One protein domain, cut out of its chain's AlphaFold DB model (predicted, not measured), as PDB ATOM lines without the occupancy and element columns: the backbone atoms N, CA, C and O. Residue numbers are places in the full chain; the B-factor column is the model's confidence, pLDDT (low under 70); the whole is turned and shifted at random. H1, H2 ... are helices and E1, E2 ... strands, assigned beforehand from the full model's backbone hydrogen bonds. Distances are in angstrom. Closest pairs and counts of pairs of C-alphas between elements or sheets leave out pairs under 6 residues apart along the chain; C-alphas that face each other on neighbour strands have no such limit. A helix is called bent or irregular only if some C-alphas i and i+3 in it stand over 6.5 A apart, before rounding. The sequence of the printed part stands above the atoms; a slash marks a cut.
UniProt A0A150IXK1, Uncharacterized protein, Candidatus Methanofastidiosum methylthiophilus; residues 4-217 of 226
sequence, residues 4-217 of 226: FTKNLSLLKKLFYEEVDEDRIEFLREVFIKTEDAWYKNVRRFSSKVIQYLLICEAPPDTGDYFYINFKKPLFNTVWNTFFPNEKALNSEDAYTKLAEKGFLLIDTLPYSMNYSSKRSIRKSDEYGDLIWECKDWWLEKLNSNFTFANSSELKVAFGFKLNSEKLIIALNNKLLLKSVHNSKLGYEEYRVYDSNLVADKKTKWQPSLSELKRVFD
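What this domain is: This is residues 4 to 217 of the 226 residues of an uncharacterized protein of Candidatus Methanofastidiosum methylthiophilus (UniProt A0A150IXK1). A small sheet of three parallel strands, E2 E1 E4, makes the core, with the long helix H2 running past its E2 edge, H7 packed on E1 and E4, and H8 packed over E4. H1, H5 and H6a gather at one end of the longest axis; the bent hairpin E5 and E6, with H6b over E5, makes the other. The printed part has 214 residues, with eight named helices and six strands in the order H1 H2 E1 H3 H4 E2 H5 H6 E3 E4 H7 E5 E6 H8; the class is mixed, and the second sheet, E3 E5 E6, is mixed too. The whole is compact, radius of gyration of the C-alphas 16.7 A, spanning 51 by 38 by 34 A.

Where its parts are: Find C-alpha 8 at (-32.127, 6.365, 90.341), where H1 begins and runs to residue 14. H2, residues 21 to 45, covers 37.0 A. Next come E1 at 52 to 56, H3 at 73 to 82, H4 at 91 to 100, E2 at 103 to 107 and H5 at 120 to 123. H6, residues 125 to 145, was assigned as one helix by its hydrogen bonds but is bent: C-alphas 133 and 136 are 7.3 A apart, between arms H6a, 125 to 133, and H6b, 136 to 145. Then read E3 at 147 to 149, E4 at 155 to 158, H7 at 161 to 170, E5 at 174 to 181, 18.1 A, and E6 at 184 to 191, 20.5 A. H8, residues 209 to 215, ends at C-alpha 215 (-13.026, 29.406, 72.805).

How they stand to each other: Look first at E1, the inner strand: N 54 and O 104 of E2 are 2.8 A apart, N 53 and O 155 of E4 2.9 A. E1, H3 H4, E2 form a strand-helix-strand unit, two parallel neighbours with helices between, its crossover right-handed. H8 is over E4 at a height over the sheet of 9.8 A. H3 touches H8, C-alphas of Thr 77 and Leu 209 closest at 5.5 A. H2, with residues 41 to 45 alone, touches H4, Arg 44 to Thr 96 closest by C-alphas at 6.1 A. H6a touches H7, C-alphas of Trp 132 and Ala 170 closest at 5.6 A, and H1, Glu 126 to Leu 14 closest by C-alphas at 6.6 A. H5 only just touches H7, with 3 pairs of C-alphas within 8 A, closest Arg 122 and Leu 162 at 6.1 A. H6b runs along E5, at 8 degrees on the local plane. In the strongly twisted second sheet, E3 and E5 meet only at a point; in the hairpin E5 and E6, N 179 and O 186 are 2.8 A apart. Every O i to N i+4 pair is within hydrogen-bond range in H1, H3, H4, H6a, H6b and H8, but 18 of 21 in H2 and 5 of 6 in H7; H5 is too short for one.

The domain as a whole: The C-alphas farthest apart, of Glu 17 and Asn 182, are 53.3 A apart. The printed part has no cut. Look for long links at residues 57 to 72, 108 to 119 and 192 to 208. Mean pLDDT of the printed part is 89.7; residues 16 to 19, 116 to 120 and 201 to 205 are under 70.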
ATOM      1  N   PHE A   4     -28.711  12.011  93.633       80.75
ATOM      2  CA  PHE A   4     -28.432  10.638  93.253       80.75
ATOM      3  C   PHE A   4     -29.680   9.763  93.378       80.75
ATOM      4  O   PHE A   4     -30.109   9.139  92.408       80.75
ATOM      5  N   THR A   5     -30.315   9.792  94.546       80.06
ATOM      6  CA  THR A   5     -31.538   9.046  94.844       80.06
ATOM      7  C   THR A   5     -32.695   9.501  93.955       80.06
ATOM      8  O   THR A   5     -33.468   8.666  93.485       80.06
ATOM      9  N   LYS A   6     -32.783  10.807  93.656       85.94
ATOM     10  CA  LYS A   6     -33.829  11.374  92.790       85.94
ATOM     11  C   LYS A   6     -33.858  10.745  91.396       85.94
ATOM     12  O   LYS A   6     -34.937  10.413  90.914       85.94
ATOM     13  N   ASN A   7     -32.699  10.543  90.771       86.50
ATOM     14  CA  ASN A   7     -32.643  10.069  89.384       86.50
ATOM     15  C   ASN A   7     -32.410   8.559  89.257       86.50
ATOM     16  O   ASN A   7     -32.223   8.066  88.145       86.50
ATOM     17  N   LEU A   8     -32.448   7.795  90.355       81.62
ATOM     18  CA  LEU A   8     -32.127   6.365  90.341       81.62
ATOM     19  C   LEU A   8     -32.986   5.562  89.347       81.62
ATOM     20  O   LEU A   8     -32.478   4.671  88.669       81.62
ATOM     21  N   SER A   9     -34.272   5.893  89.215       83.06
ATOM     22  CA  SER A   9     -35.173   5.250  88.247       83.06
ATOM     23  C   SER A   9     -34.757   5.506  86.794       83.06
ATOM     24  O   SER A   9     -34.864   4.612  85.958       83.06
ATOM     25  N   LEU A  10     -34.250   6.703  86.493       84.06
ATOM     26  CA  LEU A  10     -33.781   7.083  85.165       84.06
ATOM     27  C   LEU A  10     -32.423   6.453  84.845       84.06
ATOM     28  O   LEU A  10     -32.213   5.990  83.728       84.06
ATOM     29  N   LEU A  11     -31.537   6.338  85.840       80.31
ATOM     30  CA  LEU A  11     -30.275   5.605  85.698       80.31
ATOM     31  C   LEU A  11     -30.526   4.132  85.369       80.31
ATOM     32  O   LEU A  11     -29.920   3.609  84.438       80.31
ATOM     33  N   LYS A  12     -31.475   3.483  86.060       80.00
ATOM     34  CA  LYS A  12     -31.884   2.102  85.748       80.00
ATOM     35  C   LYS A  12     -32.358   1.946  84.298       80.00
ATOM     36  O   LYS A  12     -32.047   0.948  83.662       80.00
ATOM     37  N   LYS A  13     -33.059   2.943  83.745       79.00
ATOM     38  CA  LYS A  13     -33.457   2.946  82.324       79.00
ATOM     39  C   LYS A  13     -32.260   3.124  81.386       79.00
ATOM     40  O   LYS A  13     -32.159   2.421  80.386       79.00
ATOM     41  N   LEU A  14     -31.354   4.049  81.705       78.06
ATOM     42  CA  LEU A  14     -30.226   4.425  80.847       78.06
ATOM     43  C   LEU A  14     -29.132   3.363  80.748       78.06
ATOM     44  O   LEU A  14     -28.517   3.207  79.692       78.06
ATOM     45  N   PHE A  15     -28.882   2.646  81.837       71.94
ATOM     46  CA  PHE A  15     -27.849   1.616  81.902       71.94
ATOM     47  C   PHE A  15     -28.408   0.192  81.686       71.94
ATOM     48  O   PHE A  15     -27.631  -0.756  81.663       71.94
ATOM     49  N   TYR A  16     -29.714   0.048  81.409       63.94
ATOM     50  CA  TYR A  16     -30.413  -1.232  81.182       63.94
ATOM     51  C   TYR A  16     -30.249  -2.215  82.368       63.94
ATOM     52  O   TYR A  16     -29.938  -1.789  83.477       63.94
ATOM     53  N   GLU A  17     -30.458  -3.524  82.163       54.47
ATOM     54  CA  GLU A  17     -30.299  -4.617  83.155       54.47
ATOM     55  C   GLU A  17     -28.913  -4.700  83.853       54.47
ATOM     56  O   GLU A  17     -28.695  -5.584  84.671       54.47
ATOM     57  N   GLU A  18     -27.980  -3.774  83.593       58.03
ATOM     58  CA  GLU A  18     -26.659  -3.673  84.240       58.03
ATOM     59  C   GLU A  18     -26.674  -2.835  85.538       58.03
ATOM     60  O   GLU A  18     -25.616  -2.462  86.039       58.03
ATOM     61  N   VAL A  19     -27.849  -2.487  86.079       63.94
ATOM     62  CA  VAL A  19     -27.985  -1.741  87.347       63.94
ATOM     63  C   VAL A  19     -28.540  -2.647  88.442       63.94
ATOM     64  O   VAL A  19     -29.663  -2.459  88.925       63.94
ATOM     65  N   ASP A  20     -27.750  -3.652  88.805       75.69
ATOM     66  CA  ASP A  20     -27.919  -4.383  90.058       75.69
ATOM     67  C   ASP A  20     -27.519  -3.509  91.265       75.69
ATOM     68  O   ASP A  20     -27.136  -2.340  91.127       75.69
ATOM     69  N   GLU A  21     -27.695  -4.042  92.475       82.50
ATOM     70  CA  GLU A  21     -27.357  -3.323  93.710       82.50
ATOM     71  C   GLU A  21     -25.872  -2.935  93.750       82.50
ATOM     72  O   GLU A  21     -25.563  -1.791  94.093       82.50
ATOM     73  N   ASP A  22     -24.988  -3.815  93.272       84.88
ATOM     74  CA  ASP A  22     -23.541  -3.591  93.194       84.88
ATOM     75  C   ASP A  22     -23.201  -2.396  92.291       84.88
ATOM     76  O   ASP A  22     -22.398  -1.529  92.651       84.88
ATOM     77  N   ARG A  23     -23.841  -2.278  91.120       84.19
ATOM     78  CA  ARG A  23     -23.639  -1.121  90.240       84.19
ATOM     79  C   ARG A  23     -24.144   0.170  90.876       84.19
ATOM     80  O   ARG A  23     -23.519   1.216  90.689       84.19
ATOM     81  N   ILE A  24     -25.266   0.135  91.595       84.06
ATOM     82  CA  ILE A  24     -25.789   1.317  92.298       84.06
ATOM     83  C   ILE A  24     -24.815   1.754  93.391       84.06
ATOM     84  O   ILE A  24     -24.541   2.952  93.509       84.06
ATOM     85  N   GLU A  25     -24.291   0.805  94.165       87.75
ATOM     86  CA  GLU A  25     -23.291   1.063  95.198       87.75
ATOM     87  C   GLU A  25     -22.030   1.675  94.587       87.75
ATOM     88  O   GLU A  25     -21.632   2.770  94.983       87.75
ATOM     89  N   PHE A  26     -21.499   1.078  93.519       87.56
ATOM     90  CA  PHE A  26     -20.360   1.617  92.782       87.56
ATOM     91  C   PHE A  26     -20.593   3.057  92.289       87.56
ATOM     92  O   PHE A  26     -19.761   3.943  92.499       87.56
ATOM     93  N   LEU A  27     -21.737   3.331  91.649       86.25
ATOM     94  CA  LEU A  27     -22.068   4.677  91.169       86.25
ATOM     95  C   LEU A  27     -22.137   5.687  92.324       86.25
ATOM     96  O   LEU A  27     -21.729   6.840  92.162       86.25
ATOM     97  N   ARG A  28     -22.635   5.264  93.492       87.94
ATOM     98  CA  ARG A  28     -22.696   6.093  94.698       87.94
ATOM     99  C   ARG A  28     -21.304   6.366  95.264       87.94
ATOM    100  O   ARG A  28     -21.022   7.506  95.630       87.94
ATOM    101  N   GLU A  29     -20.429   5.367  95.310       90.06
ATOM    102  CA  GLU A  29     -19.041   5.535  95.746       90.06
ATOM    103  C   GLU A  29     -18.283   6.521  94.853       90.06
ATOM    104  O   GLU A  29     -17.612   7.431  95.352       90.06
ATOM    105  N   VAL A  30     -18.419   6.388  93.529       89.75
ATOM    106  CA  VAL A  30     -17.786   7.318  92.588       89.75
ATOM    107  C   VAL A  30     -18.356   8.724  92.756       89.75
ATOM    108  O   VAL A  30     -17.576   9.678  92.808       89.75
ATOM    109  N   PHE A  31     -19.676   8.867  92.916       90.19
ATOM    110  CA  PHE A  31     -20.304  10.158  93.196       90.19
ATOM    111  C   PHE A  31     -19.685  10.824  94.433       90.19
ATOM    112  O   PHE A  31     -19.128  11.913  94.310       90.19
ATOM    113  N   ILE A  32     -19.666  10.145  95.586       91.44
ATOM    114  CA  ILE A  32     -19.092  10.679  96.835       91.44
ATOM    115  C   ILE A  32     -17.632  11.101  96.630       91.44
ATOM    116  O   ILE A  32     -17.244  12.224  96.953       91.44
ATOM    117  N   LYS A  33     -16.823  10.229  96.024       92.62
ATOM    118  CA  LYS A  33     -15.400  10.486  95.780       92.62
ATOM    119  C   LYS A  33     -15.168  11.702  94.873       92.62
ATOM    120  O   LYS A  33     -14.219  12.463  95.086       92.62
ATOM    121  N   THR A  34     -15.994  11.873  93.842       93.25
ATOM    122  CA  THR A  34     -15.881  12.988  92.888       93.25
ATOM    123  C   THR A  34     -16.346  14.305  93.497       93.25
ATOM    124  O   THR A  34     -15.657  15.313  93.333       93.25
ATOM    125  N   GLU A  35     -17.423  14.285  94.285       92.38
ATOM    126  CA  GLU A  35     -17.886  15.445  95.044       92.38
ATOM    127  C   GLU A  35     -16.830  15.902  96.049       92.38
ATOM    128  O   GLU A  35     -16.493  17.083  96.081       92.38
ATOM    129  N   ASP A  36     -16.222  14.984  96.804       93.94
ATOM    130  CA  ASP A  36     -15.147  15.311  97.746       93.94
ATOM    131  C   ASP A  36     -13.951  15.976  97.052       93.94
ATOM    132  O   ASP A  36     -13.382  16.953  97.550       93.94
ATOM    133  N   ALA A  37     -13.550  15.461  95.886       94.56
ATOM    134  CA  ALA A  37     -12.471  16.044  95.095       94.56
ATOM    135  C   ALA A  37     -12.842  17.436  94.554       94.56
ATOM    136  O   ALA A  37     -12.015  18.353  94.583       94.56
ATOM    137  N   TRP A  38     -14.089  17.617  94.117       94.88
ATOM    138  CA  TRP A  38     -14.608  18.902  93.660       94.88
ATOM    139  C   TRP A  38     -14.680  19.929  94.801       94.88
ATOM    140  O   TRP A  38     -14.183  21.044  94.649       94.88
ATOM    141  N   TYR A  39     -15.183  19.558  95.982       93.62
ATOM    142  CA  TYR A  39     -15.227  20.440  97.157       93.62
ATOM    143  C   TYR A  39     -13.835  20.821  97.663       93.62
ATOM    144  O   TYR A  39     -13.617  21.957  98.089       93.62
ATOM    145  N   LYS A  40     -12.855  19.911  97.585       93.88
ATOM    146  CA  LYS A  40     -11.447  20.269  97.826       93.88
ATOM    147  C   LYS A  40     -10.972  21.324  96.828       93.88
ATOM    148  O   LYS A  40     -10.251  22.237  97.218       93.88
ATOM    149  N   ASN A  41     -11.411  21.238  95.572       95.12
ATOM    150  CA  ASN A  41     -11.082  22.220  94.548       95.12
ATOM    151  C   ASN A  41     -11.718  23.595  94.774       95.12
ATOM    152  O   ASN A  41     -11.034  24.590  94.561       95.12
ATOM    153  N   VAL A  42     -12.949  23.670  95.291       95.19
ATOM    154  CA  VAL A  42     -13.596  24.947  95.666       95.19
ATOM    155  C   VAL A  42     -12.684  25.804  96.552       95.19
ATOM    156  O   VAL A  42     -12.549  27.006  96.331       95.19
ATOM    157  N   ARG A  43     -11.973  25.181  97.503       93.94
ATOM    158  CA  ARG A  43     -11.076  25.874  98.446       93.94
ATOM    159  C   ARG A  43      -9.915  26.617  97.773       93.94
ATOM    160  O   ARG A  43      -9.312  27.482  98.400       93.94
ATOM    161  N   ARG A  44      -9.602  26.317  96.508       94.94
ATOM    162  CA  ARG A  44      -8.556  27.009  95.736       94.94
ATOM    163  C   ARG A  44      -9.013  28.369  95.204       94.94
ATOM    164  O   ARG A  44      -8.171  29.180  94.821       94.94
ATOM    165  N   PHE A  45     -10.315  28.654  95.224       92.56
ATOM    166  CA  PHE A  45     -10.917  29.853  94.631       92.56
ATOM    167  C   PHE A  45     -11.299  30.930  95.645       92.56
ATOM    168  O   PHE A  45     -12.019  31.851  95.283       92.56
ATOM    169  N   SER A  46     -10.813  30.862  96.887       79.62
ATOM    170  CA  SER A  46     -11.055  31.879  97.921       79.62
ATOM    171  C   SER A  46     -10.785  33.291  97.375       79.62
ATOM    172  O   SER A  46      -9.629  33.670  97.185       79.62
ATOM    173  N   SER A  47     -11.857  34.034  97.076       78.12
ATOM    174  CA  SER A  47     -11.859  35.377  96.462       78.12
ATOM    175  C   SER A  47     -11.394  35.480  95.000       78.12
ATOM    176  O   SER A  47     -11.182  36.587  94.507       78.12
ATOM    177  N   LYS A  48     -11.243  34.362  94.286       92.00
ATOM    178  CA  LYS A  48     -10.901  34.351  92.858       92.00
ATOM    179  C   LYS A  48     -12.159  34.444  92.000       92.00
ATOM    180  O   LYS A  48     -13.189  33.853  92.318       92.00
ATOM    181  N   VAL A  49     -12.044  35.161  90.888       95.62
ATOM    182  CA  VAL A  49     -13.095  35.269  89.876       95.62
ATOM    183  C   VAL A  49     -12.844  34.225  88.792       95.62
ATOM    184  O   VAL A  49     -11.729  34.113  88.283       95.62
ATOM    185  N   ILE A  50     -13.873  33.460  88.436       98.00
ATOM    186  CA  ILE A  50     -13.794  32.493  87.338       98.00
ATOM    187  C   ILE A  50     -13.839  33.237  86.005       98.00
ATOM    188  O   ILE A  50     -14.803  33.947  85.726       98.00
ATOM    189  N   GLN A  51     -12.813  33.044  85.180       97.69
ATOM    190  CA  GLN A  51     -12.693  33.617  83.834       97.69
ATOM    191  C   GLN A  51     -12.901  32.569  82.738       97.69
ATOM    192  O   GLN A  51     -13.351  32.901  81.643       97.69
ATOM    193  N   TYR A  52     -12.622  31.298  83.036       98.50
ATOM    194  CA  TYR A  52     -12.713  30.199  82.081       98.50
ATOM    195  C   TYR A  52     -13.505  29.055  82.703       98.50
ATOM    196  O   TYR A  52     -13.088  28.477  83.705       98.50
ATOM    197  N   LEU A  53     -14.644  28.719  82.108       98.44
ATOM    198  CA  LEU A  53     -15.508  27.632  82.552       98.44
ATOM    199  C   LEU A  53     -15.540  26.537  81.485       98.44
ATOM    200  O   LEU A  53     -16.026  26.761  80.378       98.44
ATOM    201  N   LEU A  54     -15.051  25.347  81.824       98.19
ATOM    202  CA  LEU A  54     -15.201  24.142  81.015       98.19
ATOM    203  C   LEU A  54     -16.308  23.260  81.600       98.19
ATOM    204  O   LEU A  54     -16.174  22.709  82.690       98.19
ATOM    205  N   ILE A  55     -17.395  23.115  80.853       97.12
ATOM    206  CA  ILE A  55     -18.543  22.279  81.196       97.12
ATOM    207  C   ILE A  55     -18.386  20.922  80.507       97.12
ATOM    208  O   ILE A  55     -18.359  20.825  79.276       97.12
ATOM    209  N   CYS A  56     -18.273  19.873  81.311       94.50
ATOM    210  CA  CYS A  56     -18.116  18.490  80.893       94.50
ATOM    211  C   CYS A  56     -19.347  17.648  81.264       94.50
ATOM    212  O   CYS A  56     -20.318  18.112  81.868       94.50
ATOM    213  N   GLU A  57     -19.332  16.394  80.822       92.88
ATOM    214  CA  GLU A  57     -20.459  15.485  80.983       92.88
ATOM    215  C   GLU A  57     -20.525  14.900  82.397       92.88
ATOM    216  O   GLU A  57     -21.477  15.165  83.126       92.88
ATOM    217  N   ALA A  58     -19.534  14.089  82.759       92.00
ATOM    218  CA  ALA A  58     -19.579  13.206  83.917       92.00
ATOM    219  C   ALA A  58     -18.179  12.704  84.306       92.00
ATOM    220  O   ALA A  58     -17.323  12.529  83.423       92.00
ATOM    221  N   PRO A  59     -17.969  12.298  85.568       91.44
ATOM    222  CA  PRO A  59     -16.798  11.521  85.949       91.44
ATOM    223  C   PRO A  59     -16.690  10.204  85.151       91.44
ATOM    224  O   PRO A  59     -17.705   9.606  84.794       91.44
ATOM    225  N   PRO A  60     -15.481   9.701  84.850       88.69
ATOM    226  CA  PRO A  60     -15.328   8.398  84.209       88.69
ATOM    227  C   PRO A  60     -15.531   7.249  85.203       88.69
ATOM    228  O   PRO A  60     -15.058   7.311  86.337       88.69
ATOM    229  N   ASP A  61     -16.123   6.148  84.735       86.44
ATOM    230  CA  ASP A  61     -16.257   4.889  85.495       86.44
ATOM    231  C   ASP A  61     -14.920   4.304  85.975       86.44
ATOM    232  O   ASP A  61     -14.883   3.473  86.868       86.44
ATOM    233  N   THR A  62     -13.785   4.726  85.421       83.31
ATOM    234  CA  THR A  62     -12.474   4.281  85.918       83.31
ATOM    235  C   THR A  62     -12.096   4.921  87.258       83.31
ATOM    236  O   THR A  62     -11.061   4.587  87.828       83.31
ATOM    237  N   GLY A  63     -12.883   5.888  87.751       77.75
ATOM    238  CA  GLY A  63     -12.571   6.672  88.947       77.75
ATOM    239  C   GLY A  63     -11.449   7.698  88.740       77.75
ATOM    240  O   GLY A  63     -11.043   8.368  89.693       77.75
ATOM    241  N   ASP A  64     -10.963   7.851  87.503       85.19
ATOM    242  CA  ASP A  64      -9.937   8.813  87.090       85.19
ATOM    243  C   ASP A  64     -10.511  10.223  86.893       85.19
ATOM    244  O   ASP A  64     -10.359  10.844  85.838       85.19
ATOM    245  N   TYR A  65     -11.213  10.722  87.903       92.56
ATOM    246  CA  TYR A  65     -11.814  12.047  87.859       92.56
ATOM    247  C   TYR A  65     -10.760  13.145  87.680       92.56
ATOM    248  O   TYR A  65      -9.639  13.015  88.186       92.56
ATOM    249  N   PHE A  66     -11.136  14.238  87.001       94.31
ATOM    250  CA  PHE A  66     -10.239  15.353  86.698       94.31
ATOM    251  C   PHE A  66      -9.509  15.807  87.959       94.31
ATOM    252  O   PHE A  66      -8.303  15.653  88.020       94.31
ATOM    253  N   TYR A  67     -10.215  16.193  89.025       94.88
ATOM    254  CA  TYR A  67      -9.600  16.674  90.274       94.88
ATOM    255  C   TYR A  67      -8.940  15.594  91.153       94.88
ATOM    256  O   TYR A  67      -8.568  15.872  92.292       94.88
ATOM    257  N   ILE A  68      -8.775  14.372  90.642       91.62
ATOM    258  CA  ILE A  68      -8.099  13.259  91.325       91.62
ATOM    259  C   ILE A  68      -6.836  12.847  90.567       91.62
ATOM    260  O   ILE A  68      -5.801  12.610  91.186       91.62
ATOM    261  N   ASN A  69      -6.896  12.769  89.234       89.75
ATOM    262  CA  ASN A  69      -5.805  12.245  88.420       89.75
ATOM    263  C   ASN A  69      -5.363  13.229  87.325       89.75
ATOM    264  O   ASN A  69      -5.818  13.172  86.182       89.75
ATOM    265  N   PHE A  70      -4.388  14.078  87.656       90.25
ATOM    266  CA  PHE A  70      -3.828  15.070  86.731       90.25
ATOM    267  C   PHE A  70      -2.970  14.468  85.598       90.25
ATOM    268  O   PHE A  70      -2.507  15.178  84.718       90.25
ATOM    269  N   LYS A  71      -2.741  13.149  85.567       88.81
ATOM    270  CA  LYS A  71      -1.932  12.508  84.511       88.81
ATOM    271  C   LYS A  71      -2.744  12.128  83.270       88.81
ATOM    272  O   LYS A  71      -2.226  11.465  82.371       88.81
ATOM    273  N   LYS A  72      -4.029  12.487  83.220       90.25
ATOM    274  CA  LYS A  72      -4.946  12.082  82.148       90.25
ATOM    275  C   LYS A  72      -4.933  13.056  80.960       90.25
ATOM    276  O   LYS A  72      -4.637  14.237  81.141       90.25
ATOM    277  N   PRO A  73      -5.291  12.595  79.743       90.12
ATOM    278  CA  PRO A  73      -5.255  13.422  78.531       90.12
ATOM    279  C   PRO A  73      -6.038  14.736  78.631       90.12
ATOM    280  O   PRO A  73      -5.550  15.770  78.175       90.12
ATOM    281  N   LEU A  74      -7.211  14.719  79.275       91.75
ATOM    282  CA  LEU A  74      -8.011  15.925  79.499       91.75
ATOM    283  C   LEU A  74      -7.249  16.965  80.329       91.75
ATOM    284  O   LEU A  74      -7.201  18.130  79.942       91.75
ATOM    285  N   PHE A  75      -6.604  16.542  81.422       95.00
ATOM    286  CA  PHE A  75      -5.771  17.433  82.229       95.00
ATOM    287  C   PHE A  75      -4.640  18.027  81.399       95.00
ATOM    288  O   PHE A  75      -4.495  19.242  81.371       95.00
ATOM    289  N   ASN A  76      -3.886  17.201  80.671       93.62
ATOM    290  CA  ASN A  76      -2.780  17.690  79.843       93.62
ATOM    291  C   ASN A  76      -3.255  18.693  78.783       93.62
ATOM    292  O   ASN A  76      -2.572  19.672  78.503       93.62
ATOM    293  N   THR A  77      -4.439  18.472  78.211       94.75
ATOM    294  CA  THR A  77      -5.028  19.371  77.214       94.75
ATOM    295  C   THR A  77      -5.388  20.723  77.833       94.75
ATOM    296  O   THR A  77      -5.043  21.765  77.276       94.75
ATOM    297  N   VAL A  78      -6.016  20.720  79.011       96.62
ATOM    298  CA  VAL A  78      -6.305  21.941  79.777       96.62
ATOM    299  C   VAL A  78      -5.011  22.634  80.209       96.62
ATOM    300  O   VAL A  78      -4.849  23.827  79.989       96.62
ATOM    301  N   TRP A  79      -4.053  21.897  80.764       96.88
ATOM    302  CA  TRP A  79      -2.773  22.436  81.215       96.88
ATOM    303  C   TRP A  79      -2.024  23.138  80.081       96.88
ATOM    304  O   TRP A  79      -1.687  24.312  80.199       96.88
ATOM    305  N   ASN A  80      -1.867  22.468  78.938       95.69
ATOM    306  CA  ASN A  80      -1.182  23.020  77.767       95.69
ATOM    307  C   ASN A  80      -1.950  24.172  77.098       95.69
ATOM    308  O   ASN A  80      -1.382  24.884  76.268       95.69
ATOM    309  N   THR A  81      -3.232  24.357  77.431       96.50
ATOM    310  CA  THR A  81      -4.009  25.522  76.995       96.50
ATOM    311  C   THR A  81      -3.488  26.786  77.679       96.50
ATOM    312  O   THR A  81      -3.262  27.777  76.996       96.50
ATOM    313  N   PHE A  82      -3.215  26.735  78.987       96.75
ATOM    314  CA  PHE A  82      -2.770  27.894  79.776       96.75
ATOM    315  C   PHE A  82      -1.247  27.993  79.947       96.75
ATOM    316  O   PHE A  82      -0.724  29.093  80.113       96.75
ATOM    317  N   PHE A  83      -0.541  26.860  79.918       96.19
ATOM    318  CA  PHE A  83       0.884  26.748  80.239       96.19
ATOM    319  C   PHE A  83       1.632  25.874  79.212       96.19
ATOM    320  O   PHE A  83       2.192  24.836  79.568       96.19
ATOM    321  N   PRO A  84       1.664  26.255  77.919       94.12
ATOM    322  CA  PRO A  84       2.187  25.405  76.839       94.12
ATOM    323  C   PRO A  84       3.669  25.019  76.987       94.12
ATOM    324  O   PRO A  84       4.096  24.021  76.412       94.12
ATOM    325  N   ASN A  85       4.441  25.789  77.760       93.31
ATOM    326  CA  ASN A  85       5.878  25.593  77.961       93.31
ATOM    327  C   ASN A  85       6.231  25.060  79.364       93.31
ATOM    328  O   ASN A  85       7.410  24.911  79.680       93.31
ATOM    329  N   GLU A  86       5.240  24.769  80.214       94.50
ATOM    330  CA  GLU A  86       5.464  24.247  81.569       94.50
ATOM    331  C   GLU A  86       5.013  22.790  81.682       94.50
ATOM    332  O   GLU A  86       4.036  22.367  81.067       94.50
ATOM    333  N   LYS A  87       5.678  22.017  82.543       92.44
ATOM    334  CA  LYS A  87       5.211  20.683  82.940       92.44
ATOM    335  C   LYS A  87       4.562  20.754  84.317       92.44
ATOM    336  O   LYS A  87       5.172  21.263  85.253       92.44
ATOM    337  N   ALA A  88       3.372  20.178  84.457       92.31
ATOM    338  CA  ALA A  88       2.759  19.966  85.764       92.31
ATOM    339  C   ALA A  88       3.585  18.947  86.570       92.31
ATOM    340  O   ALA A  88       3.735  17.795  86.157       92.31
ATOM    341  N   LEU A  89       4.134  19.373  87.709       89.06
ATOM    342  CA  LEU A  89       5.024  18.540  88.527       89.06
ATOM    343  C   LEU A  89       4.258  17.696  89.552       89.06
ATOM    344  O   LEU A  89       4.576  16.527  89.763       89.06
ATOM    345  N   ASN A  90       3.242  18.279  90.186       93.50
ATOM    346  CA  ASN A  90       2.385  17.601  91.151       93.50
ATOM    347  C   ASN A  90       0.945  18.121  91.064       93.50
ATOM    348  O   ASN A  90       0.687  19.188  90.512       93.50
ATOM    349  N   SER A  91       0.015  17.351  91.626       91.75
ATOM    350  CA  SER A  91      -1.417  17.615  91.499       91.75
ATOM    351  C   SER A  91      -1.872  18.905  92.187       91.75
ATOM    352  O   SER A  91      -2.725  19.600  91.643       91.75
ATOM    353  N   GLU A  92      -1.356  19.212  93.380       92.44
ATOM    354  CA  GLU A  92      -1.845  20.343  94.182       92.44
ATOM    355  C   GLU A  92      -1.422  21.679  93.572       92.44
ATOM    356  O   GLU A  92      -2.257  22.562  93.370       92.44
ATOM    357  N   ASP A  93      -0.141  21.793  93.217       93.62
ATOM    358  CA  ASP A  93       0.412  22.973  92.553       93.62
ATOM    359  C   ASP A  93      -0.290  23.217  91.214       93.62
ATOM    360  O   ASP A  93      -0.721  24.328  90.914       93.62
ATOM    361  N   ALA A  94      -0.500  22.156  90.432       95.94
ATOM    362  CA  ALA A  94      -1.083  22.301  89.112       95.94
ATOM    363  C   ALA A  94      -2.561  22.743  89.159       95.94
ATOM    364  O   ALA A  94      -2.962  23.625  88.395       95.94
ATOM    365  N   TYR A  95      -3.375  22.214  90.084       96.94
ATOM    366  CA  TYR A  95      -4.744  22.717  90.273       96.94
ATOM    367  C   TYR A  95      -4.785  24.119  90.872       96.94
ATOM    368  O   TYR A  95      -5.667  24.898  90.512       96.94
ATOM    369  N   THR A  96      -3.835  24.463  91.740       95.75
ATOM    370  CA  THR A  96      -3.721  25.819  92.289       95.75
ATOM    371  C   THR A  96      -3.412  26.827  91.188       95.75
ATOM    372  O   THR A  96      -4.144  27.803  91.052       95.75
ATOM    373  N   LYS A  97      -2.437  26.542  90.318       96.38
ATOM    374  CA  LYS A  97      -2.113  27.378  89.152       96.38
ATOM    375  C   LYS A  97      -3.285  27.534  88.181       96.38
ATOM    376  O   LYS A  97      -3.534  28.628  87.678       96.38
ATOM    377  N   LEU A  98      -4.041  26.464  87.921       97.31
ATOM    378  CA  LEU A  98      -5.263  26.559  87.112       97.31
ATOM    379  C   LEU A  98      -6.321  27.449  87.785       97.31
ATOM    380  O   LEU A  98      -6.922  28.295  87.122       97.31
ATOM    381  N   ALA A  99      -6.515  27.316  89.099       97.12
ATOM    382  CA  ALA A  99      -7.429  28.172  89.851       97.12
ATOM    383  C   ALA A  99      -6.980  29.644  89.852       97.12
ATOM    384  O   ALA A  99      -7.817  30.535  89.735       97.12
ATOM    385  N   GLU A 100      -5.675  29.918  89.928       96.06
ATOM    386  CA  GLU A 100      -5.091  31.264  89.800       96.06
ATOM    387  C   GLU A 100      -5.335  31.891  88.426       96.06
ATOM    388  O   GLU A 100      -5.556  33.097  88.341       96.06
ATOM    389  N   LYS A 101      -5.381  31.083  87.361       96.50
ATOM    390  CA  LYS A 101      -5.830  31.527  86.030       96.50
ATOM    391  C   LYS A 101      -7.343  31.751  85.940       96.50
ATOM    392  O   LYS A 101      -7.822  32.172  84.895       96.50
ATOM    393  N   GLY A 102      -8.105  31.454  86.993       97.38
ATOM    394  CA  GLY A 102      -9.563  31.529  86.978       97.38
ATOM    395  C   GLY A 102     -10.212  30.421  86.144       97.38
ATOM    396  O   GLY A 102     -11.313  30.625  85.636       97.38
ATOM    397  N   PHE A 103      -9.541  29.275  85.967       98.19
ATOM    398  CA  PHE A 103     -10.091  28.117  85.259       98.19
ATOM    399  C   PHE A 103     -10.877  27.199  86.198       98.19
ATOM    400  O   PHE A 103     -10.347  26.732  87.204       98.19
ATOM    401  N   LEU A 104     -12.108  26.863  85.816       98.19
ATOM    402  CA  LEU A 104     -12.972  25.907  86.499       98.19
ATOM    403  C   LEU A 104     -13.481  24.851  85.514       98.19
ATOM    404  O   LEU A 104     -13.938  25.180  84.421       98.19
ATOM    405  N   LEU A 105     -13.452  23.585  85.931       97.50
ATOM    406  CA  LEU A 105     -14.116  22.476  85.256       97.50
ATOM    407  C   LEU A 105     -15.272  21.989  86.126       97.50
ATOM    408  O   LEU A 105     -15.111  21.807  87.334       97.50
ATOM    409  N   ILE A 106     -16.421  21.738  85.508       96.50
ATOM    410  CA  ILE A 106     -17.541  21.050  86.155       96.50
ATOM    411  C   ILE A 106     -18.059  19.917  85.290       96.50
ATOM    412  O   ILE A 106     -17.927  19.960  84.070       96.50
ATOM    413  N   ASP A 107     -18.684  18.939  85.935       95.25
ATOM    414  CA  ASP A 107     -19.504  17.938  85.268       95.25
ATOM    415  C   ASP A 107     -20.981  18.258  85.486       95.25
ATOM    416  O   ASP A 107     -21.377  18.787  86.528       95.25
ATOM    417  N   THR A 108     -21.792  17.947  84.482       93.69
ATOM    418  CA  THR A 108     -23.237  18.228  84.477       93.69
ATOM    419  C   THR A 108     -24.060  17.086  85.047       93.69
ATOM    420  O   THR A 108     -25.212  17.288  85.431       93.69
ATOM    421  N   LEU A 109     -23.458  15.902  85.146       92.19
ATOM    422  CA  LEU A 109     -24.035  14.721  85.756       92.19
ATOM    423  C   LEU A 109     -23.249  14.336  87.018       92.19
ATOM    424  O   LEU A 109     -22.020  14.262  86.976       92.19
ATOM    425  N   PRO A 110     -23.938  14.012  88.126       86.38
ATOM    426  CA  PRO A 110     -23.307  13.487  89.339       86.38
ATOM    427  C   PRO A 110     -22.918  12.000  89.225       86.38
ATOM    428  O   PRO A 110     -22.393  11.424  90.173       86.38
ATOM    429  N   TYR A 111     -23.202  11.346  88.099       85.94
ATOM    430  CA  TYR A 111     -23.015   9.903  87.915       85.94
ATOM    431  C   TYR A 111     -21.821   9.634  87.029       85.94
ATOM    432  O   TYR A 111     -21.617  10.351  86.050       85.94
ATOM    433  N   SER A 112     -21.075   8.571  87.319       87.81
ATOM    434  CA  SER A 112     -20.006   8.168  86.425       87.81
ATOM    435  C   SER A 112     -20.552   7.576  85.124       87.81
ATOM    436  O   SER A 112     -21.606   6.936  85.091       87.81
ATOM    437  N   MET A 113     -19.831   7.827  84.034       85.31
ATOM    438  CA  MET A 113     -20.182   7.354  82.703       85.31
ATOM    439  C   MET A 113     -19.087   6.452  82.137       85.31
ATOM    440  O   MET A 113     -17.890   6.757  82.181       85.31
ATOM    441  N   ASN A 114     -19.511   5.361  81.497       78.88
ATOM    442  CA  ASN A 114     -18.621   4.529  80.704       78.88
ATOM    443  C   ASN A 114     -18.394   5.147  79.312       78.88
ATOM    444  O   ASN A 114     -19.233   5.047  78.410       78.88
ATOM    445  N   TYR A 115     -17.219   5.749  79.124       74.56
ATOM    446  CA  TYR A 115     -16.794   6.361  77.861       74.56
ATOM    447  C   TYR A 115     -16.225   5.367  76.833       74.56
ATOM    448  O   TYR A 115     -15.988   5.744  75.689       74.56
ATOM    449  N   SER A 116     -16.002   4.105  77.216       66.12
ATOM    450  CA  SER A 116     -15.521   3.046  76.313       66.12
ATOM    451  C   SER A 116     -16.648   2.361  75.535       66.12
ATOM    452  O   SER A 116     -16.417   1.766  74.480       66.12
ATOM    453  N   SER A 117     -17.884   2.459  76.028       59.03
ATOM    454  CA  SER A 117     -19.034   1.854  75.370       59.03
ATOM    455  C   SER A 117     -19.398   2.638  74.102       59.03
ATOM    456  O   SER A 117     -19.616   3.847  74.130       59.03
ATOM    457  N   LYS A 118     -19.538   1.944  72.964       55.00
ATOM    458  CA  LYS A 118     -20.068   2.511  71.703       55.00
ATOM    459  C   LYS A 118     -21.557   2.912  71.797       55.00
ATOM    460  O   LYS A 118     -22.194   3.146  70.770       55.00
ATOM    461  N   ARG A 119     -22.150   2.911  72.996       55.38
ATOM    462  CA  ARG A 119     -23.601   2.905  73.196       55.38
ATOM    463  C   ARG A 119     -24.229   4.268  72.894       55.38
ATOM    464  O   ARG A 119     -23.719   5.325  73.262       55.38
ATOM    465  N   SER A 120     -25.395   4.200  72.256       68.94
ATOM    466  CA  SER A 120     -26.266   5.298  71.830       68.94
ATOM    467  C   SER A 120     -26.943   6.063  72.970       68.94
ATOM    468  O   SER A 120     -27.770   6.917  72.673       68.94
ATOM    469  N   ILE A 121     -26.611   5.805  74.242       81.50
ATOM    470  CA  ILE A 121     -27.308   6.389  75.403       81.50
ATOM    471  C   ILE A 121     -27.345   7.917  75.335       81.50
ATOM    472  O   ILE A 121     -28.391   8.517  75.504       81.50
ATOM    473  N   ARG A 122     -26.245   8.552  74.914       85.19
ATOM    474  CA  ARG A 122     -26.156  10.016  74.760       85.19
ATOM    475  C   ARG A 122     -27.066  10.584  73.668       85.19
ATOM    476  O   ARG A 122     -27.230  11.796  73.584       85.19
ATOM    477  N   LYS A 123     -27.614   9.733  72.800       86.12
ATOM    478  CA  LYS A 123     -28.588  10.105  71.768       86.12
ATOM    479  C   LYS A 123     -30.031   9.899  72.229       86.12
ATOM    480  O   LYS A 123     -30.912  10.440  71.577       86.12
ATOM    481  N   SER A 124     -30.270   9.140  73.300       87.00
ATOM    482  CA  SER A 124     -31.622   8.801  73.744       87.00
ATOM    483  C   SER A 124     -32.315   9.981  74.426       87.00
ATOM    484  O   SER A 124     -31.661  10.931  74.883       87.00
ATOM    485  N   ASP A 125     -33.642   9.933  74.478       89.06
ATOM    486  CA  ASP A 125     -34.449  10.960  75.135       89.06
ATOM    487  C   ASP A 125     -34.273  10.897  76.651       89.06
ATOM    488  O   ASP A 125     -34.070  11.934  77.271       89.06
ATOM    489  N   GLU A 126     -34.143   9.698  77.225       89.00
ATOM    490  CA  GLU A 126     -33.893   9.489  78.658       89.00
ATOM    491  C   GLU A 126     -32.605  10.171  79.127       89.00
ATOM    492  O   GLU A 126     -32.500  10.622  80.267       89.00
ATOM    493  N   TYR A 127     -31.598  10.266  78.258       90.62
ATOM    494  CA  TYR A 127     -30.374  10.985  78.586       90.62
ATOM    495  C   TYR A 127     -30.598  12.502  78.542       90.62
ATOM    496  O   TYR A 127     -30.018  13.234  79.339       90.62
ATOM    497  N   GLY A 128     -31.471  12.982  77.650       92.75
ATOM    498  CA  GLY A 128     -31.948  14.366  77.671       92.75
ATOM    499  C   GLY A 128     -32.714  14.687  78.953       92.75
ATOM    500  O   GLY A 128     -32.422  15.702  79.584       92.75
ATOM    501  N   ASP A 129     -33.601  13.787  79.381       92.69
ATOM    502  CA  ASP A 129     -34.325  13.896  80.650       92.69
ATOM    503  C   ASP A 129     -33.353  13.947  81.834       92.69
ATOM    504  O   ASP A 129     -33.508  14.767  82.733       92.69
ATOM    505  N   LEU A 130     -32.290  13.134  81.817       92.19
ATOM    506  CA  LEU A 130     -31.301  13.122  82.897       92.19
ATOM    507  C   LEU A 130     -30.566  14.459  82.995       92.19
ATOM    508  O   LEU A 130     -30.379  14.988  84.091       92.19
ATOM    509  N   ILE A 131     -30.165  15.009  81.849       94.31
ATOM    510  CA  ILE A 131     -29.534  16.328  81.770       94.31
ATOM    511  C   ILE A 131     -30.483  17.411  82.282       94.31
ATOM    512  O   ILE A 131     -30.062  18.274  83.053       94.31
ATOM    513  N   TRP A 132     -31.760  17.347  81.899       94.62
ATOM    514  CA  TRP A 132     -32.783  18.267  82.382       94.62
ATOM    515  C   TRP A 132     -32.948  18.196  83.905       94.62
ATOM    516  O   TRP A 132     -32.900  19.228  84.569       94.62
ATOM    517  N   GLU A 133     -33.065  16.993  84.467       93.44
ATOM    518  CA  GLU A 133     -33.257  16.773  85.905       93.44
ATOM    519  C   GLU A 133     -32.042  17.168  86.757       93.44
ATOM    520  O   GLU A 133     -32.196  17.511  87.934       93.44
ATOM    521  N   CYS A 134     -30.833  17.121  86.188       94.25
ATOM    522  CA  CYS A 134     -29.593  17.467  86.888       94.25
ATOM    523  C   CYS A 134     -29.214  18.947  86.777       94.25
ATOM    524  O   CYS A 134     -28.315  19.385  87.498       94.25
ATOM    525  N   LYS A 135     -29.850  19.722  85.887       94.19
ATOM    526  CA  LYS A 135     -29.349  21.058  85.539       94.19
ATOM    527  C   LYS A 135     -29.290  22.016  86.730       94.19
ATOM    528  O   LYS A 135     -28.280  22.684  86.934       94.19
ATOM    529  N   ASP A 136     -30.336  22.026  87.551       93.88
ATOM    530  CA  ASP A 136     -30.437  22.953  88.677       93.88
ATOM    531  C   ASP A 136     -29.429  22.600  89.778       93.88
ATOM    532  O   ASP A 136     -28.868  23.493  90.406       93.88
ATOM    533  N   TRP A 137     -29.114  21.311  89.948       94.12
ATOM    534  CA  TRP A 137     -28.155  20.838  90.949       94.12
ATOM    535  C   TRP A 137     -26.746  21.396  90.719       94.12
ATOM    536  O   TRP A 137     -26.142  21.958  91.636       94.12
ATOM    537  N   TRP A 138     -26.198  21.278  89.505       94.94
ATOM    538  CA  TRP A 138     -24.849  21.793  89.250       94.94
ATOM    539  C   TRP A 138     -24.831  23.325  89.122       94.94
ATOM    540  O   TRP A 138     -23.833  23.946  89.495       94.94
ATOM    541  N   LEU A 139     -25.927  23.955  88.675       96.00
ATOM    542  CA  LEU A 139     -26.067  25.417  88.660       96.00
ATOM    543  C   LEU A 139     -26.063  26.007  90.072       96.00
ATOM    544  O   LEU A 139     -25.354  26.981  90.334       96.00
ATOM    545  N   GLU A 140     -26.813  25.406  90.995       95.12
ATOM    546  CA  GLU A 140     -26.822  25.796  92.404       95.12
ATOM    547  C   GLU A 140     -25.427  25.641  93.017       95.12
ATOM    548  O   GLU A 140     -24.932  26.562  93.677       95.12
ATOM    549  N   LYS A 141     -24.742  24.526  92.729       93.88
ATOM    550  CA  LYS A 141     -23.350  24.318  93.149       93.88
ATOM    551  C   LYS A 141     -22.423  25.416  92.636       93.88
ATOM    552  O   LYS A 141     -21.604  25.909  93.412       93.88
ATOM    553  N   LEU A 142     -22.540  25.821  91.371       95.44
ATOM    554  CA  LEU A 142     -21.728  26.908  90.823       95.44
ATOM    555  C   LEU A 142     -22.003  28.238  91.530       95.44
ATOM    556  O   LEU A 142     -21.076  28.878  92.024       95.44
ATOM    557  N   ASN A 143     -23.274  28.623  91.616       95.62
ATOM    558  CA  ASN A 143     -23.697  29.923  92.140       95.62
ATOM    559  C   ASN A 143     -23.496  30.072  93.655       95.62
ATOM    560  O   ASN A 143     -23.346  31.189  94.156       95.62
ATOM    561  N   SER A 144     -23.441  28.954  94.383       94.56
ATOM    562  CA  SER A 144     -23.165  28.943  95.822       94.56
ATOM    563  C   SER A 144     -21.676  29.052  96.148       94.56
ATOM    564  O   SER A 144     -21.321  29.604  97.187       94.56
ATOM    565  N   ASN A 145     -20.799  28.541  95.277       95.56
ATOM    566  CA  ASN A 145     -19.377  28.369  95.590       95.56
ATOM    567  C   ASN A 145     -18.445  29.325  94.837       95.56
ATOM    568  O   ASN A 145     -17.321  29.544  95.285       95.56
ATOM    569  N   PHE A 146     -18.885  29.903  93.718       96.31
ATOM    570  CA  PHE A 146     -18.026  30.710  92.855       96.31
ATOM    571  C   PHE A 146     -18.632  32.069  92.528       96.31
ATOM    572  O   PHE A 146     -19.832  32.309  92.653       96.31
ATOM    573  N   THR A 147     -17.757  32.981  92.113       95.38
ATOM    574  CA  THR A 147     -18.126  34.245  91.474       95.38
ATOM    575  C   THR A 147     -17.479  34.275  90.099       95.38
ATOM    576  O   THR A 147     -16.280  34.027  89.973       95.38
ATOM    577  N   PHE A 148     -18.268  34.558  89.072       97.19
ATOM    578  CA  PHE A 148     -17.826  34.563  87.681       97.19
ATOM    579  C   PHE A 148     -17.508  35.980  87.198       97.19
ATOM    580  O   PHE A 148     -18.061  36.962  87.700       97.19
ATOM    581  N   ALA A 149     -16.594  36.090  86.237       96.50
ATOM    582  CA  ALA A 149     -16.381  37.325  85.489       96.50
ATOM    583  C   ALA A 149     -17.652  37.654  84.701       96.50
ATOM    584  O   ALA A 149     -18.402  36.741  84.361       96.50
ATOM    585  N   ASN A 150     -17.901  38.926  84.401       94.19
ATOM    586  CA  ASN A 150     -19.095  39.350  83.663       94.19
ATOM    587  C   ASN A 150     -19.209  38.683  82.272       94.19
ATOM    588  O   ASN A 150     -18.260  38.089  81.752       94.19
ATOM    589  N   SER A 151     -20.378  38.804  81.647       90.75
ATOM    590  CA  SER A 151     -20.732  38.213  80.344       90.75
ATOM    591  C   SER A 151     -19.811  38.547  79.173       90.75
ATOM    592  O   SER A 151     -19.747  37.765  78.224       90.75
ATOM    593  N   SER A 152     -19.063  39.648  79.231       91.31
ATOM    594  CA  SER A 152     -18.088  40.000  78.190       91.31
ATOM    595  C   SER A 152     -16.712  39.347  78.394       91.31
ATOM    596  O   SER A 152     -15.966  39.136  77.432       91.31
ATOM    597  N   GLU A 153     -16.394  38.973  79.633       94.31
ATOM    598  CA  GLU A 153     -15.087  38.460  80.048       94.31
ATOM    599  C   GLU A 153     -15.070  36.939  80.214       94.31
ATOM    600  O   GLU A 153     -14.089  36.299  79.830       94.31
ATOM    601  N   LEU A 154     -16.146  36.342  80.741       97.25
ATOM    602  CA  LEU A 154     -16.215  34.896  80.949       97.25
ATOM    603  C   LEU A 154     -16.158  34.147  79.618       97.25
ATOM    604  O   LEU A 154     -16.959  34.379  78.708       97.25
ATOM    605  N   LYS A 155     -15.273  33.157  79.540       97.62
ATOM    606  CA  LYS A 155     -15.212  32.215  78.426       97.62
ATOM    607  C   LYS A 155     -15.789  30.873  78.859       97.62
ATOM    608  O   LYS A 155     -15.264  30.225  79.762       97.62
ATOM    609  N   VAL A 156     -16.870  30.448  78.207       97.75
ATOM    610  CA  VAL A 156     -17.545  29.170  78.483       97.75
ATOM    611  C   VAL A 156     -17.286  28.196  77.340       97.75
ATOM    612  O   VAL A 156     -17.556  28.512  76.180       97.75
ATOM    613  N   ALA A 157     -16.786  27.009  77.673       97.44
ATOM    614  CA  ALA A 157     -16.512  25.920  76.748       97.44
ATOM    615  C   ALA A 157     -17.262  24.646  77.152       97.44
ATOM    616  O   ALA A 157     -17.460  24.373  78.334       97.44
ATOM    617  N   PHE A 158     -17.619  23.839  76.159       95.69
ATOM    618  CA  PHE A 158     -18.353  22.588  76.322       95.69
ATOM    619  C   PHE A 158     -17.554  21.399  75.782       95.69
ATOM    620  O   PHE A 158     -17.213  21.345  74.595       95.69
ATOM    621  N   GLY A 159     -17.234  20.443  76.657       92.56
ATOM    622  CA  GLY A 159     -16.230  19.416  76.378       92.56
ATOM    623  C   GLY A 159     -16.696  18.226  75.537       92.56
ATOM    624  O   GLY A 159     -15.867  17.589  74.885       92.56
ATOM    625  N   PHE A 160     -17.999  17.923  75.523       88.94
ATOM    626  CA  PHE A 160     -18.540  16.680  74.961       88.94
ATOM    627  C   PHE A 160     -19.766  16.943  74.090       88.94
ATOM    628  O   PHE A 160     -20.856  17.172  74.599       88.94
ATOM    629  N   LYS A 161     -19.611  16.830  72.765       88.75
ATOM    630  CA  LYS A 161     -20.612  17.288  71.785       88.75
ATOM    631  C   LYS A 161     -22.061  16.881  72.102       88.75
ATOM    632  O   LYS A 161     -22.905  17.754  72.248       88.75
ATOM    633  N   LEU A 162     -22.343  15.582  72.232       88.88
ATOM    634  CA  LEU A 162     -23.721  15.087  72.408       88.88
ATOM    635  C   LEU A 162     -24.340  15.494  73.757       88.88
ATOM    636  O   LEU A 162     -25.529  15.788  73.827       88.88
ATOM    637  N   ASN A 163     -23.531  15.516  74.820       90.81
ATOM    638  CA  ASN A 163     -23.948  16.026  76.127       90.81
ATOM    639  C   ASN A 163     -24.309  17.511  76.026       90.81
ATOM    640  O   ASN A 163     -25.368  17.944  76.470       90.81
ATOM    641  N   SER A 164     -23.427  18.275  75.394       92.31
ATOM    642  CA  SER A 164     -23.519  19.723  75.326       92.31
ATOM    643  C   SER A 164     -24.672  20.205  74.450       92.31
ATOM    644  O   SER A 164     -25.344  21.148  74.839       92.31
ATOM    645  N   GLU A 165     -24.973  19.527  73.338       92.25
ATOM    646  CA  GLU A 165     -26.165  19.810  72.521       92.25
ATOM    647  C   GLU A 165     -27.453  19.699  73.360       92.25
ATOM    648  O   GLU A 165     -28.268  20.621  73.387       92.25
ATOM    649  N   LYS A 166     -27.614  18.607  74.121       93.94
ATOM    650  CA  LYS A 166     -28.779  18.412  75.003       93.94
ATOM    651  C   LYS A 166     -28.812  19.418  76.152       93.94
ATOM    652  O   LYS A 166     -29.879  19.919  76.499       93.94
ATOM    653  N   LEU A 167     -27.654  19.751  76.714       95.56
ATOM    654  CA  LEU A 167     -27.549  20.719  77.799       95.56
ATOM    655  C   LEU A 167     -27.886  22.145  77.355       95.56
ATOM    656  O   LEU A 167     -28.622  22.836  78.050       95.56
ATOM    657  N   ILE A 168     -27.390  22.583  76.196       95.56
ATOM    658  CA  ILE A 168     -27.700  23.903  75.628       95.56
ATOM    659  C   ILE A 168     -29.213  24.049  75.427       95.56
ATOM    660  O   ILE A 168     -29.779  25.086  75.780       95.56
ATOM    661  N   ILE A 169     -29.879  22.992  74.947       94.81
ATOM    662  CA  ILE A 169     -31.343  22.944  74.837       94.81
ATOM    663  C   ILE A 169     -31.996  23.034  76.223       94.81
ATOM    664  O   ILE A 169     -32.864  23.877  76.428       94.81
ATOM    665  N   ALA A 170     -31.557  22.232  77.198       95.69
ATOM    666  CA  ALA A 170     -32.109  22.239  78.559       95.69
ATOM    667  C   ALA A 170     -31.944  23.589  79.291       95.69
ATOM    668  O   ALA A 170     -32.745  23.934  80.169       95.69
ATOM    669  N   LEU A 171     -30.917  24.355  78.917       95.75
ATOM    670  CA  LEU A 171     -30.631  25.710  79.390       95.75
ATOM    671  C   LEU A 171     -31.351  26.800  78.580       95.75
ATOM    672  O   LEU A 171     -31.200  27.981  78.880       95.75
ATOM    673  N   ASN A 172     -32.103  26.452  77.529       96.00
ATOM    674  CA  ASN A 172     -32.658  27.414  76.571       96.00
ATOM    675  C   ASN A 172     -31.599  28.405  76.046       96.00
ATOM    676  O   ASN A 172     -31.877  29.592  75.866       96.00
ATOM    677  N   ASN A 173     -30.380  27.918  75.792       96.56
ATOM    678  CA  ASN A 173     -29.218  28.703  75.357       96.56
ATOM    679  C   ASN A 173     -28.762  29.789  76.355       96.56
ATOM    680  O   ASN A 173     -28.055  30.723  75.967       96.56
ATOM    681  N   LYS A 174     -29.165  29.699  77.630       95.88
ATOM    682  CA  LYS A 174     -28.873  30.702  78.658       95.88
ATOM    683  C   LYS A 174     -28.336  30.064  79.930       95.88
ATOM    684  O   LYS A 174     -28.998  29.259  80.575       95.88
ATOM    685  N   LEU A 175     -27.148  30.491  80.325       95.69
ATOM    686  CA  LEU A 175     -26.531  30.122  81.586       95.69
ATOM    687  C   LEU A 175     -26.626  31.309  82.548       95.69
ATOM    688  O   LEU A 175     -26.105  32.373  82.241       95.69
ATOM    689  N   LEU A 176     -27.305  31.149  83.684       96.19
ATOM    690  CA  LEU A 176     -27.460  32.212  84.682       96.19
ATOM    691  C   LEU A 176     -26.450  32.011  85.818       96.19
ATOM    692  O   LEU A 176     -26.585  31.067  86.601       96.19
ATOM    693  N   LEU A 177     -25.447  32.889  85.909       96.88
ATOM    694  CA  LEU A 177     -24.355  32.755  86.881       96.88
ATOM    695  C   LEU A 177     -24.228  33.964  87.802       96.88
ATOM    696  O   LEU A 177     -24.389  35.112  87.377       96.88
ATOM    697  N   LYS A 178     -23.867  33.698  89.059       95.75
ATOM    698  CA  LYS A 178     -23.487  34.707  90.045       95.75
ATOM    699  C   LYS A 178     -22.160  35.344  89.650       95.75
ATOM    700  O   LYS A 178     -21.109  34.709  89.697       95.75
ATOM    701  N   SER A 179     -22.204  36.618  89.313       94.38
ATOM    702  CA  SER A 179     -21.127  37.293  88.601       94.38
ATOM    703  C   SER A 179     -20.782  38.627  89.238       94.38
ATOM    704  O   SER A 179     -21.577  39.195  89.994       94.38
ATOM    705  N   VAL A 180     -19.574  39.111  88.956       91.38
ATOM    706  CA  VAL A 180     -19.108  40.430  89.381       91.38
ATOM    707  C   VAL A 180     -18.938  41.349  88.175       91.38
ATOM    708  O   VAL A 180     -18.216  41.039  87.230       91.38
ATOM    709  N   HIS A 181     -19.574  42.518  88.234       85.75
ATOM    710  CA  HIS A 181     -19.459  43.562  87.220       85.75
ATOM    711  C   HIS A 181     -19.331  44.922  87.903       85.75
ATOM    712  O   HIS A 181     -20.150  45.276  88.752       85.75
ATOM    713  N   ASN A 182     -18.273  45.675  87.578       81.62
ATOM    714  CA  ASN A 182     -17.954  46.965  88.210       81.62
ATOM    715  C   ASN A 182     -18.007  46.910  89.749       81.62
ATOM    716  O   ASN A 182     -18.655  47.734  90.396       81.62
ATOM    717  N   SER A 183     -17.374  45.882  90.328       81.38
ATOM    718  CA  SER A 183     -17.329  45.629  91.778       81.38
ATOM    719  C   SER A 183     -18.687  45.369  92.449       81.38
ATOM    720  O   SER A 183     -18.774  45.391  93.676       81.38
ATOM    721  N   LYS A 184     -19.748  45.086  91.681       88.25
ATOM    722  CA  LYS A 184     -21.068  44.689  92.193       88.25
ATOM    723  C   LYS A 184     -21.351  43.225  91.881       88.25
ATOM    724  O   LYS A 184     -21.119  42.776  90.762       88.25
ATOM    725  N   LEU A 185     -21.870  42.503  92.873       90.62
ATOM    726  CA  LEU A 185     -22.339  41.129  92.714       90.62
ATOM    727  C   LEU A 185     -23.780  41.118  92.199       90.62
ATOM    728  O   LEU A 185     -24.630  41.846  92.712       90.62
ATOM    729  N   GLY A 186     -24.051  40.263  91.222       92.69
ATOM    730  CA  GLY A 186     -25.380  40.052  90.658       92.69
ATOM    731  C   GLY A 186     -25.473  38.715  89.936       92.69
ATOM    732  O   GLY A 186     -24.556  37.901  90.013       92.69
ATOM    733  N   TYR A 187     -26.579  38.486  89.236       94.44
ATOM    734  CA  TYR A 187     -26.704  37.375  88.298       94.44
ATOM    735  C   TYR A 187     -26.646  37.911  86.870       94.44
ATOM    736  O   TYR A 187     -27.311  38.897  86.558       94.44
ATOM    737  N   GLU A 188     -25.872  37.249  86.015       94.44
ATOM    738  CA  GLU A 188     -25.761  37.577  84.594       94.44
ATOM    739  C   GLU A 188     -26.146  36.385  83.719       94.44
ATOM    740  O   GLU A 188     -25.868  35.230  84.054       94.44
ATOM    741  N   GLU A 189     -26.801  36.682  82.594       95.06
ATOM    742  CA  GLU A 189     -27.108  35.700  81.558       95.06
ATOM    743  C   GLU A 189     -25.939  35.597  80.571       95.06
ATOM    744  O   GLU A 189     -25.590  36.559  79.888       95.06
ATOM    745  N   TYR A 190     -25.398  34.392  80.428       94.94
ATOM    746  CA  TYR A 190     -24.389  34.048  79.435       94.94
ATOM    747  C   TYR A 190     -25.063  33.243  78.335       94.94
ATOM    748  O   TYR A 190     -25.645  32.183  78.581       94.94
ATOM    749  N   ARG A 191     -25.000  33.751  77.106       95.50
ATOM    750  CA  ARG A 191     -25.525  33.027  75.949       95.50
ATOM    751  C   ARG A 191     -24.568  31.903  75.572       95.50
ATOM    752  O   ARG A 191     -23.371  32.137  75.421       95.50
ATOM    753  N   VAL A 192     -25.105  30.702  75.410       94.62
ATOM    754  CA  VAL A 192     -24.341  29.499  75.066       94.62
ATOM    755  C   VAL A 192     -24.892  28.865  73.796       94.62
ATOM    756  O   VAL A 192     -26.101  28.719  73.651       94.62
ATOM    757  N   TYR A 193     -23.995  28.503  72.881       93.69
ATOM    758  CA  TYR A 193     -24.314  27.971  71.555       93.69
ATOM    759  C   TYR A 193     -23.309  26.889  71.141       93.69
ATOM    760  O   TYR A 193     -22.271  26.705  71.776       93.69
ATOM    761  N   ASP A 194     -23.548  26.234  70.005       90.00
ATOM    762  CA  ASP A 194     -22.630  25.240  69.432       90.00
ATOM    763  C   ASP A 194     -21.208  25.782  69.186       90.00
ATOM    764  O   ASP A 194     -20.236  25.028  69.203       90.00
ATOM    765  N   SER A 195     -21.040  27.099  69.008       90.62
ATOM    766  CA  SER A 195     -19.722  27.744  68.885       90.62
ATOM    767  C   SER A 195     -18.836  27.597  70.129       90.62
ATOM    768  O   SER A 195     -17.612  27.740  70.027       90.62
ATOM    769  N   ASN A 196     -19.442  27.308  71.286       94.25
ATOM    770  CA  ASN A 196     -18.770  27.041  72.556       94.25
ATOM    771  C   ASN A 196     -18.277  25.582  72.674       94.25
ATOM    772  O   ASN A 196     -17.585  25.250  73.636       94.25
ATOM    773  N   LEU A 197     -18.612  24.696  71.727       92.19
ATOM    774  CA  LEU A 197     -18.125  23.315  71.718       92.19
ATOM    775  C   LEU A 197     -16.617  23.267  71.447       92.19
ATOM    776  O   LEU A 197     -16.121  23.901  70.514       92.19
ATOM    777  N   VAL A 198     -15.904  22.453  72.230       91.06
ATOM    778  CA  VAL A 198     -14.450  22.241  72.085       91.06
ATOM    779  C   VAL A 198     -14.058  20.789  71.834       91.06
ATOM    780  O   VAL A 198     -12.869  20.474  71.740       91.06
ATOM    781  N   ALA A 199     -15.048  19.901  71.707       83.94
ATOM    782  CA  ALA A 199     -14.830  18.496  71.393       83.94
ATOM    783  C   ALA A 199     -14.033  18.339  70.086       83.94
ATOM    784  O   ALA A 199     -14.329  18.975  69.072       83.94
ATOM    785  N   ASP A 200     -13.028  17.467  70.105       76.94
ATOM    786  CA  ASP A 200     -12.196  17.152  68.951       76.94
ATOM    787  C   ASP A 200     -13.061  16.709  67.759       76.94
ATOM    788  O   ASP A 200     -13.941  15.859  67.885       76.94
ATOM    789  N   LYS A 201     -12.819  17.275  66.574       69.69
ATOM    790  CA  LYS A 201     -13.661  17.023  65.391       69.69
ATOM    791  C   LYS A 201     -13.591  15.571  64.902       69.69
ATOM    792  O   LYS A 201     -14.544  15.103  64.277       69.69
ATOM    793  N   LYS A 202     -12.489  14.863  65.177       67.81
ATOM    794  CA  LYS A 202     -12.264  13.467  64.784       67.81
ATOM    795  C   LYS A 202     -12.802  12.506  65.834       67.81
ATOM    796  O   LYS A 202     -13.549  11.595  65.487       67.81
ATOM    797  N   THR A 203     -12.432  12.697  67.098       66.44
ATOM    798  CA  THR A 203     -12.817  11.770  68.166       66.44
ATOM    799  C   THR A 203     -14.188  12.108  68.734       66.44
ATOM    800  O   THR A 203     -14.938  11.196  69.028       66.44
ATOM    801  N   LYS A 204     -14.570  13.386  68.828       67.38
ATOM    802  CA  LYS A 204     -15.808  13.899  69.458       67.38
ATOM    803  C   LYS A 204     -15.944  13.590  70.953       67.38
ATOM    804  O   LYS A 204     -16.959  13.951  71.547       67.38
ATOM    805  N   TRP A 205     -14.942  12.948  71.551       66.50
ATOM    806  CA  TRP A 205     -15.012  12.384  72.901       66.50
ATOM    807  C   TRP A 205     -14.144  13.116  73.919       66.50
ATOM    808  O   TRP A 205     -14.204  12.775  75.092       66.50
ATOM    809  N   GLN A 206     -13.317  14.078  73.503       77.00
ATOM    810  CA  GLN A 206     -12.515  14.897  74.412       77.00
ATOM    811  C   GLN A 206     -12.343  16.308  73.841       77.00
ATOM    812  O   GLN A 206     -12.310  16.455  72.615       77.00
ATOM    813  N   PRO A 207     -12.197  17.334  74.695       88.50
ATOM    814  CA  PRO A 207     -11.729  18.647  74.282       88.50
ATOM    815  C   PRO A 207     -10.424  18.558  73.491       88.50
ATOM    816  O   PRO A 207      -9.538  17.776  73.835       88.50
ATOM    817  N   SER A 208     -10.285  19.384  72.457       92.00
ATOM    818  CA  SER A 208      -9.019  19.554  71.741       92.00
ATOM    819  C   SER A 208      -8.309  20.832  72.179       92.00
ATOM    820  O   SER A 208      -8.950  21.835  72.493       92.00
ATOM    821  N   LEU A 209      -6.974  20.810  72.157       93.50
ATOM    822  CA  LEU A 209      -6.147  21.957  72.534       93.50
ATOM    823  C   LEU A 209      -6.460  23.197  71.681       93.50
ATOM    824  O   LEU A 209      -6.610  24.291  72.215       93.50
ATOM    825  N   SER A 210      -6.583  23.032  70.361       92.56
ATOM    826  CA  SER A 210      -6.834  24.149  69.447       92.56
ATOM    827  C   SER A 210      -8.216  24.770  69.641       92.56
ATOM    828  O   SER A 210      -8.344  25.991  69.599       92.56
ATOM    829  N   GLU A 211      -9.251  23.959  69.875       94.06
ATOM    830  CA  GLU A 211     -10.600  24.486  70.106       94.06
ATOM    831  C   GLU A 211     -10.733  25.113  71.501       94.06
ATOM    832  O   GLU A 211     -11.388  26.146  71.623       94.06
ATOM    833  N   LEU A 212     -10.069  24.566  72.532       95.50
ATOM    834  CA  LEU A 212      -9.994  25.220  73.843       95.50
ATOM    835  C   LEU A 212      -9.315  26.585  73.743       95.50
ATOM    836  O   LEU A 212      -9.900  27.568  74.186       95.50
ATOM    837  N   LYS A 213      -8.138  26.671  73.109       95.69
ATOM    838  CA  LYS A 213      -7.456  27.954  72.876       95.69
ATOM    839  C   LYS A 213      -8.348  28.946  72.128       95.69
ATOM    840  O   LYS A 213      -8.405  30.104  72.514       95.69
ATOM    841  N   ARG A 214      -9.094  28.494  71.111       95.06
ATOM    842  CA  ARG A 214     -10.044  29.338  70.365       95.06
ATOM    843  C   ARG A 214     -11.172  29.869  71.251       95.06
ATOM    844  O   ARG A 214     -11.446  31.062  71.220       95.06
ATOM    845  N   VAL A 215     -11.864  29.001  71.989       95.50
ATOM    846  CA  VAL A 215     -13.026  29.406  72.805       95.50
ATOM    847  C   VAL A 215     -12.599  30.245  74.009       95.50
ATOM    848  O   VAL A 215     -13.297  31.184  74.380       95.50
ATOM    849  N   PHE A 216     -11.445  29.934  74.596       96.69
ATOM    850  CA  PHE A 216     -10.867  30.696  75.698       96.69
ATOM    851  C   PHE A 216     -10.060  31.919  75.247       96.69
ATOM    852  O   PHE A 216      -9.577  32.645  76.104       96.69
ATOM    853  N   ASP A 217      -9.946  32.178  73.941       94.88
ATOM    854  CA  ASP A 217      -9.189  33.310  73.386       94.88
ATOM    855  C   ASP A 217      -7.729  33.368  73.887       94.88
ATOM    856  O   ASP A 217      -7.174  34.421  74.204       94.88
TER     857      ASP A 217